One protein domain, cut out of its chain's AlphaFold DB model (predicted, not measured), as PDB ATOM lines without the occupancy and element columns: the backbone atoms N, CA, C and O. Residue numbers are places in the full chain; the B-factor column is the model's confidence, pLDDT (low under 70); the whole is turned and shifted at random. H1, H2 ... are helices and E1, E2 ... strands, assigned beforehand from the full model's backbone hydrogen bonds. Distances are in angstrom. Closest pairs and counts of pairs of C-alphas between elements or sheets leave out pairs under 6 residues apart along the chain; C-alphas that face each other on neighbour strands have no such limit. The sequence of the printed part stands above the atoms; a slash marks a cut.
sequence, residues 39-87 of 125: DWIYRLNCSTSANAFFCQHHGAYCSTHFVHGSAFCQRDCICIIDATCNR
ATOM      1  N   ASP A  39     -94.116   1.413  -7.969       69.75
ATOM      2  CA  ASP A  39     -93.047   0.775  -8.737       69.75
ATOM      3  C   ASP A  39     -92.706  -0.585  -8.139       69.75
ATOM      4  O   ASP A  39     -92.912  -0.870  -6.953       69.75
ATOM      5  N   TRP A  40     -92.144  -1.420  -9.001       73.62
ATOM      6  CA  TRP A  40     -91.642  -2.738  -8.671       73.62
ATOM      7  C   TRP A  40     -90.126  -2.661  -8.540       73.62
ATOM      8  O   TRP A  40     -89.435  -2.194  -9.446       73.62
ATOM      9  N   ILE A  41     -89.613  -3.133  -7.412       76.31
ATOM     10  CA  ILE A  41     -88.185  -3.292  -7.173       76.31
ATOM     11  C   ILE A  41     -87.807  -4.694  -7.636       76.31
ATOM     12  O   ILE A  41     -88.369  -5.690  -7.172       76.31
ATOM     13  N   TYR A  42     -86.851  -4.761  -8.556       80.25
ATOM     14  CA  TYR A  42     -86.378  -6.013  -9.128       80.25
ATOM     15  C   TYR A  42     -85.010  -6.394  -8.570       80.25
ATOM     16  O   TYR A  42     -84.126  -5.547  -8.446       80.25
ATOM     17  N   ARG A  43     -84.809  -7.689  -8.325       82.00
ATOM     18  CA  ARG A  43     -83.536  -8.267  -7.884       82.00
ATOM     19  C   ARG A  43     -83.088  -9.375  -8.832       82.00
ATOM     20  O   ARG A  43     -83.909 -10.141  -9.341       82.00
ATOM     21  N   LEU A  44     -81.774  -9.479  -9.030       84.94
ATOM     22  CA  LEU A  44     -81.158 -10.620  -9.705       84.94
ATOM     23  C   LEU A  44     -81.229 -11.858  -8.812       84.94
ATOM     24  O   LEU A  44     -80.640 -11.888  -7.732       84.94
ATOM     25  N   ASN A  45     -81.912 -12.888  -9.293       86.69
ATOM     26  CA  ASN A  45     -81.930 -14.212  -8.697       86.69
ATOM     27  C   ASN A  45     -81.189 -15.176  -9.624       86.69
ATOM     28  O   ASN A  45     -81.633 -15.418 -10.744       86.69
ATOM     29  N   CYS A  46     -80.049 -15.689  -9.178       87.69
ATOM     30  CA  CYS A  46     -79.171 -16.522  -9.993       87.69
ATOM     31  C   CYS A  46     -79.137 -17.962  -9.487       87.69
ATOM     32  O   CYS A  46     -79.416 -18.230  -8.322       87.69
ATOM     33  N   SER A  47     -78.737 -18.885 -10.361       86.44
ATOM     34  CA  SER A  47     -78.645 -20.319 -10.051       86.44
ATOM     35  C   SER A  47     -77.741 -20.651  -8.857       86.44
ATOM     36  O   SER A  47     -77.945 -21.667  -8.197       86.44
ATOM     37  N   THR A  48     -76.755 -19.799  -8.562       84.06
ATOM     38  CA  THR A  48     -75.887 -19.905  -7.382       84.06
ATOM     39  C   THR A  48     -75.569 -18.523  -6.811       84.06
ATOM     40  O   THR A  48     -75.614 -17.515  -7.523       84.06
ATOM     41  N   SER A  49     -75.181 -18.470  -5.533       82.50
ATOM     42  CA  SER A  49     -74.703 -17.240  -4.883       82.50
ATOM     43  C   SER A  49     -73.426 -16.694  -5.529       82.50
ATOM     44  O   SER A  49     -73.287 -15.483  -5.673       82.50
ATOM     45  N   ALA A  50     -72.530 -17.572  -5.993       84.31
ATOM     46  CA  ALA A  50     -71.333 -17.176  -6.733       84.31
ATOM     47  C   ALA A  50     -71.680 -16.466  -8.052       84.31
ATOM     48  O   ALA A  50     -71.082 -15.443  -8.380       84.31
ATOM     49  N   ASN A  51     -72.692 -16.958  -8.776       83.81
ATOM     50  CA  ASN A  51     -73.172 -16.318 -10.001       83.81
ATOM     51  C   ASN A  51     -73.844 -14.975  -9.705       83.81
ATOM     52  O   ASN A  51     -73.623 -14.016 -10.439       83.81
ATOM     53  N   ALA A  52     -74.620 -14.888  -8.619       81.69
ATOM     54  CA  ALA A  52     -75.223 -13.630  -8.182       81.69
ATOM     55  C   ALA A  52     -74.158 -12.576  -7.872       81.69
ATOM     56  O   ALA A  52     -74.232 -11.467  -8.396       81.69
ATOM     57  N   PHE A  53     -73.134 -12.953  -7.105       80.88
ATOM     58  CA  PHE A  53     -71.997 -12.093  -6.794       80.88
ATOM     59  C   PHE A  53     -71.279 -11.645  -8.070       80.88
ATOM     60  O   PHE A  53     -71.155 -10.451  -8.325       80.88
ATOM     61  N   PHE A  54     -70.870 -12.590  -8.922       86.81
ATOM     62  CA  PHE A  54     -70.208 -12.284 -10.188       86.81
ATOM     63  C   PHE A  54     -71.032 -11.301 -11.030       86.81
ATOM     64  O   PHE A  54     -70.529 -10.266 -11.458       86.81
ATOM     65  N   CYS A  55     -72.315 -11.587 -11.236       85.50
ATOM     66  CA  CYS A  55     -73.171 -10.765 -12.077       85.50
ATOM     67  C   CYS A  55     -73.365  -9.357 -11.517       85.50
ATOM     68  O   CYS A  55     -73.255  -8.397 -12.276       85.50
ATOM     69  N   GLN A  56     -73.559  -9.211 -10.208       84.06
ATOM     70  CA  GLN A  56     -73.643  -7.896  -9.571       84.06
ATOM     71  C   GLN A  56     -72.323  -7.121  -9.693       84.06
ATOM     72  O   GLN A  56     -72.326  -5.966 -10.117       84.06
ATOM     73  N   HIS A  57     -71.183  -7.765  -9.423       84.69
ATOM     74  CA  HIS A  57     -69.864  -7.130  -9.523       84.69
ATOM     75  C   HIS A  57     -69.483  -6.725 -10.950       84.69
ATOM     76  O   HIS A  57     -68.757  -5.751 -11.142       84.69
ATOM     77  N   HIS A  58     -69.997  -7.433 -11.952       82.81
ATOM     78  CA  HIS A  58     -69.801  -7.108 -13.362       82.81
ATOM     79  C   HIS A  58     -70.887  -6.181 -13.937       82.81
ATOM     80  O   HIS A  58     -70.956  -5.997 -15.154       82.81
ATOM     81  N   GLY A  59     -71.710  -5.569 -13.081       83.06
ATOM     82  CA  GLY A  59     -72.674  -4.540 -13.473       83.06
ATOM     83  C   GLY A  59     -73.927  -5.081 -14.158       83.06
ATOM     84  O   GLY A  59     -74.588  -4.340 -14.885       83.06
ATOM     85  N   ALA A  60     -74.258  -6.359 -13.961       87.19
ATOM     86  CA  ALA A  60     -75.562  -6.867 -14.350       87.19
ATOM     87  C   ALA A  60     -76.649  -6.286 -13.435       87.19
ATOM     88  O   ALA A  60     -76.439  -6.096 -12.237       87.19
ATOM     89  N   TYR A  61     -77.829  -6.033 -13.993       83.25
ATOM     90  CA  TYR A  61     -78.952  -5.440 -13.273       83.25
ATOM     91  C   TYR A  61     -80.293  -5.900 -13.840       83.25
ATOM     92  O   TYR A  61     -80.359  -6.494 -14.916       83.25
ATOM     93  N   CYS A  62     -81.370  -5.589 -13.123       82.00
ATOM     94  CA  CYS A  62     -82.732  -5.857 -13.560       82.00
ATOM     95  C   CYS A  62     -83.442  -4.603 -14.061       82.00
ATOM     96  O   CYS A  62     -83.389  -3.559 -13.417       82.00
ATOM     97  N   SER A  63     -84.162  -4.730 -15.173       76.94
ATOM     98  CA  SER A  63     -85.131  -3.734 -15.633       76.94
ATOM     99  C   SER A  63     -86.372  -4.440 -16.151       76.94
ATOM    100  O   SER A  63     -86.291  -5.230 -17.086       76.94
ATOM    101  N   THR A  64     -87.531  -4.159 -15.552       73.94
ATOM    102  CA  THR A  64     -88.841  -4.600 -16.068       73.94
ATOM    103  C   THR A  64     -88.878  -6.100 -16.413       73.94
ATOM    104  O   THR A  64     -89.287  -6.483 -17.503       73.94
ATOM    105  N   HIS A  65     -88.412  -6.951 -15.488       75.56
ATOM    106  CA  HIS A  65     -88.252  -8.415 -15.630       75.56
ATOM    107  C   HIS A  65     -87.104  -8.929 -16.512       75.56
ATOM    108  O   HIS A  65     -86.885 -10.140 -16.567       75.56
ATOM    109  N   PHE A  66     -86.329  -8.057 -17.146       81.12
ATOM    110  CA  PHE A  66     -85.186  -8.453 -17.962       81.12
ATOM    111  C   PHE A  66     -83.872  -8.275 -17.211       81.12
ATOM    112  O   PHE A  66     -83.634  -7.248 -16.568       81.12
ATOM    113  N   VAL A  67     -83.004  -9.280 -17.329       85.31
ATOM    114  CA  VAL A  67     -81.612  -9.183 -16.894       85.31
ATOM    115  C   VAL A  67     -80.828  -8.447 -17.971       85.31
ATOM    116  O   VAL A  67     -80.803  -8.858 -19.129       85.31
ATOM    117  N   HIS A  68     -80.149  -7.381 -17.581       84.62
ATOM    118  CA  HIS A  68     -79.163  -6.688 -18.396       84.62
ATOM    119  C   HIS A  68     -77.769  -7.013 -17.874       84.62
ATOM    120  O   HIS A  68     -77.572  -7.165 -16.674       84.62
ATOM    121  N   GLY A  69     -76.794  -7.128 -18.773       83.31
ATOM    122  CA  GLY A  69     -75.428  -7.527 -18.437       83.31
ATOM    123  C   GLY A  69     -74.875  -8.529 -19.442       83.31
ATOM    124  O   GLY A  69     -75.363  -8.623 -20.572       83.31
ATOM    125  N   SER A  70     -73.854  -9.281 -19.032       86.44
ATOM    126  CA  SER A  70     -73.225 -10.299 -19.876       86.44
ATOM    127  C   SER A  70     -74.207 -11.411 -20.270       86.44
ATOM    128  O   SER A  70     -75.156 -11.711 -19.544       86.44
ATOM    129  N   ALA A  71     -73.949 -12.076 -21.402       88.62
ATOM    130  CA  ALA A  71     -74.757 -13.214 -21.855       88.62
ATOM    131  C   ALA A  71     -74.813 -14.349 -20.814       88.62
ATOM    132  O   ALA A  71     -75.823 -15.037 -20.696       88.62
ATOM    133  N   PHE A  72     -73.748 -14.511 -20.022       90.88
ATOM    134  CA  PHE A  72     -73.724 -15.427 -18.884       90.88
ATOM    135  C   PHE A  72     -74.805 -15.074 -17.852       90.88
ATOM    136  O   PHE A  72     -75.618 -15.924 -17.506       90.88
ATOM    137  N   CYS A  73     -74.874 -13.810 -17.427       87.12
ATOM    138  CA  CYS A  73     -75.849 -13.353 -16.437       87.12
ATOM    139  C   CYS A  73     -77.287 -13.408 -16.955       87.12
ATOM    140  O   CYS A  73     -78.188 -13.752 -16.202       87.12
ATOM    141  N   GLN A  74     -77.506 -13.136 -18.243       88.75
ATOM    142  CA  GLN A  74     -78.831 -13.270 -18.861       88.75
ATOM    143  C   GLN A  74     -79.326 -14.722 -18.909       88.75
ATOM    144  O   GLN A  74     -80.528 -14.962 -18.943       88.75
ATOM    145  N   ARG A  75     -78.402 -15.689 -18.931       91.50
ATOM    146  CA  ARG A  75     -78.706 -17.122 -18.963       91.50
ATOM    147  C   ARG A  75     -78.877 -17.714 -17.566       91.50
ATOM    148  O   ARG A  75     -79.771 -18.528 -17.363       91.50
ATOM    149  N   ASP A  76     -78.006 -17.337 -16.631       90.25
ATOM    150  CA  ASP A  76     -77.919 -17.965 -15.304       90.25
ATOM    151  C   ASP A  76     -78.629 -17.184 -14.196       90.25
ATOM    152  O   ASP A  76     -78.701 -17.662 -13.059       90.25
ATOM    153  N   CYS A  77     -79.158 -16.005 -14.514       87.94
ATOM    154  CA  CYS A  77     -79.965 -15.203 -13.611       87.94
ATOM    155  C   CYS A  77     -81.316 -14.870 -14.231       87.94
ATOM    156  O   CYS A  77     -81.476 -14.786 -15.447       87.94
ATOM    157  N   ILE A  78     -82.282 -14.622 -13.361       89.56
ATOM    158  CA  ILE A  78     -83.597 -14.099 -13.697       89.56
ATOM    159  C   ILE A  78     -83.885 -12.880 -12.825       89.56
ATOM    160  O   ILE A  78     -83.351 -12.749 -11.723       89.56
ATOM    161  N   CYS A  79     -84.751 -11.995 -13.304       86.62
ATOM    162  CA  CYS A  79     -85.239 -10.888 -12.497       86.62
ATOM    163  C   CYS A  79     -86.509 -11.293 -11.769       86.62
ATOM    164  O   CYS A  79     -87.521 -11.619 -12.391       86.62
ATOM    165  N   ILE A  80     -86.452 -11.239 -10.445       82.50
ATOM    166  CA  ILE A  80     -87.611 -11.434  -9.580       82.50
ATOM    167  C   ILE A  80     -88.049 -10.097  -9.000       82.50
ATOM    168  O   ILE A  80     -87.245  -9.174  -8.864       82.50
ATOM    169  N   ILE A  81     -89.330 -10.002  -8.662       80.94
ATOM    170  CA  ILE A  81     -89.853  -8.892  -7.872       80.94
ATOM    171  C   ILE A  81     -89.446  -9.148  -6.421       80.94
ATOM    172  O   ILE A  81     -89.811 -10.177  -5.859       80.94
ATOM    173  N   ASP A  82     -88.698  -8.218  -5.843       78.25
ATOM    174  CA  ASP A  82     -88.276  -8.263  -4.442       78.25
ATOM    175  C   ASP A  82     -89.271  -7.507  -3.554       78.25
ATOM    176  O   ASP A  82     -89.710  -7.996  -2.516       78.25
ATOM    177  N   ALA A  83     -89.704  -6.331  -4.017       70.56
ATOM    178  CA  ALA A  83     -90.648  -5.487  -3.301       70.56
ATOM    179  C   ALA A  83     -91.464  -4.602  -4.249       70.56
ATOM    180  O   ALA A  83     -91.129  -4.406  -5.417       70.56
ATOM    181  N   THR A  84     -92.540  -4.030  -3.715       71.25
ATOM    182  CA  THR A  84     -93.237  -2.892  -4.321       71.25
ATOM    183  C   THR A  84     -93.035  -1.668  -3.453       71.25
ATOM    184  O   THR A  84     -93.180  -1.763  -2.234       71.25
ATOM    185  N   CYS A  85     -92.790  -0.520  -4.061       68.44
ATOM    186  CA  CYS A  85     -92.673   0.755  -3.365       68.44
ATOM    187  C   CYS A  85     -93.678   1.754  -3.946       68.44
ATOM    188  O   CYS A  85     -94.059   1.668  -5.113       68.44
ATOM    189  N   ASN A  86     -94.137   2.696  -3.125       69.25
ATOM    190  CA  ASN A  86     -94.927   3.827  -3.604       69.25
ATOM    191  C   ASN A  86     -93.957   4.917  -4.059       69.25
ATOM    192  O   ASN A  86     -93.055   5.271  -3.306       69.25
ATOM    193  N   ARG A  87     -94.138   5.498  -5.246       55.00
ATOM    194  CA  ARG A  87     -93.383   6.704  -5.610       55.00
ATOM    195  C   ARG A  87     -93.749   7.863  -4.676       55.00
ATOM    196  O   ARG A  87     -94.941   8.057  -4.422       55.00
TER     197      ARG A  87
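AT A GLANCE: This is residues 39 to 87 of the 125 residues of the protein "Str. FM013" of Penicillium camemberti FM 013 (UniProt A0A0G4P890). A long, twisted ribbon of two antiparallel strands, E1 and E4, makes the length of the domain; helices H1 and H2 sit at the end where E1 ends and E4 begins. The small hairpin E2 and E3 packs on the ribbon, while the ribbon's other end, with Asp 39 and Asn 86, reaches away from the helices. The printed part has 49 residues, with two named helices and four named strands in the order E1, H1, E2, E3, H2, E4, a mixed class of helices and strands. It is compact by its radius of gyration of the C-alphas, 10.6 A, yet elongated in outline, spanning 32 by 17 by 16 A.

IN THESE COORDINATES: E1, residues 39 to 46, runs 22.2 A from C-alpha 39 at (-93.047, 0.775, -8.737). E4, residues 77 to 86, runs 26.2 A to C-alpha 86 at (-94.927, 3.827, -3.604). H1, residues 49 to 57, is 12.1 A long, and H2, residues 71 to 76, 8.7 A. E2, residues 61 to 63, measures 6.8 A and E3, residues 66 to 68, 6.3 A.

HOW THE PARTS SIT: E1 and E4 are antiparallel at 155 degrees, with N 43 and O 80 2.9 A apart, within hydrogen-bond range. In the hairpin E2 and E3, antiparallel at 141 degrees, N 61 and O 68 are 2.9 A apart, also within range. The closest C-alphas of E1 and E2 are those of Tyr 42 and Cys 62, 5.7 A; those of E3 and E4 are Val 67 and Cys 79, 5.9 A. E1 and H1 come closest at the C-alphas of Cys 46 and Ala 52, 5.2 A. E3 and H2 do so at Val 67 and Gln 74, whose C-alphas are 5.3 A apart. H1 and H2 only just touch, with 3 pairs of C-alphas within 8 A, the closest Cys 55 and Cys 73 at 5.7 A; they run opposite ways at a shallow tilt of 31 degrees. H1 and E3 are apart, as are E2 and H2. Every O i to N i+4 pair is within hydrogen-bond range in H1 and H2.

THE WHOLE: The C-alphas farthest apart, those of Ala 50 and Arg 87, are 32.5 A from each other. The printed part has no cut, and the five links are tight. Mean pLDDT of the printed part is 81.8; residue 39 and residues 85 to 87 are under 70.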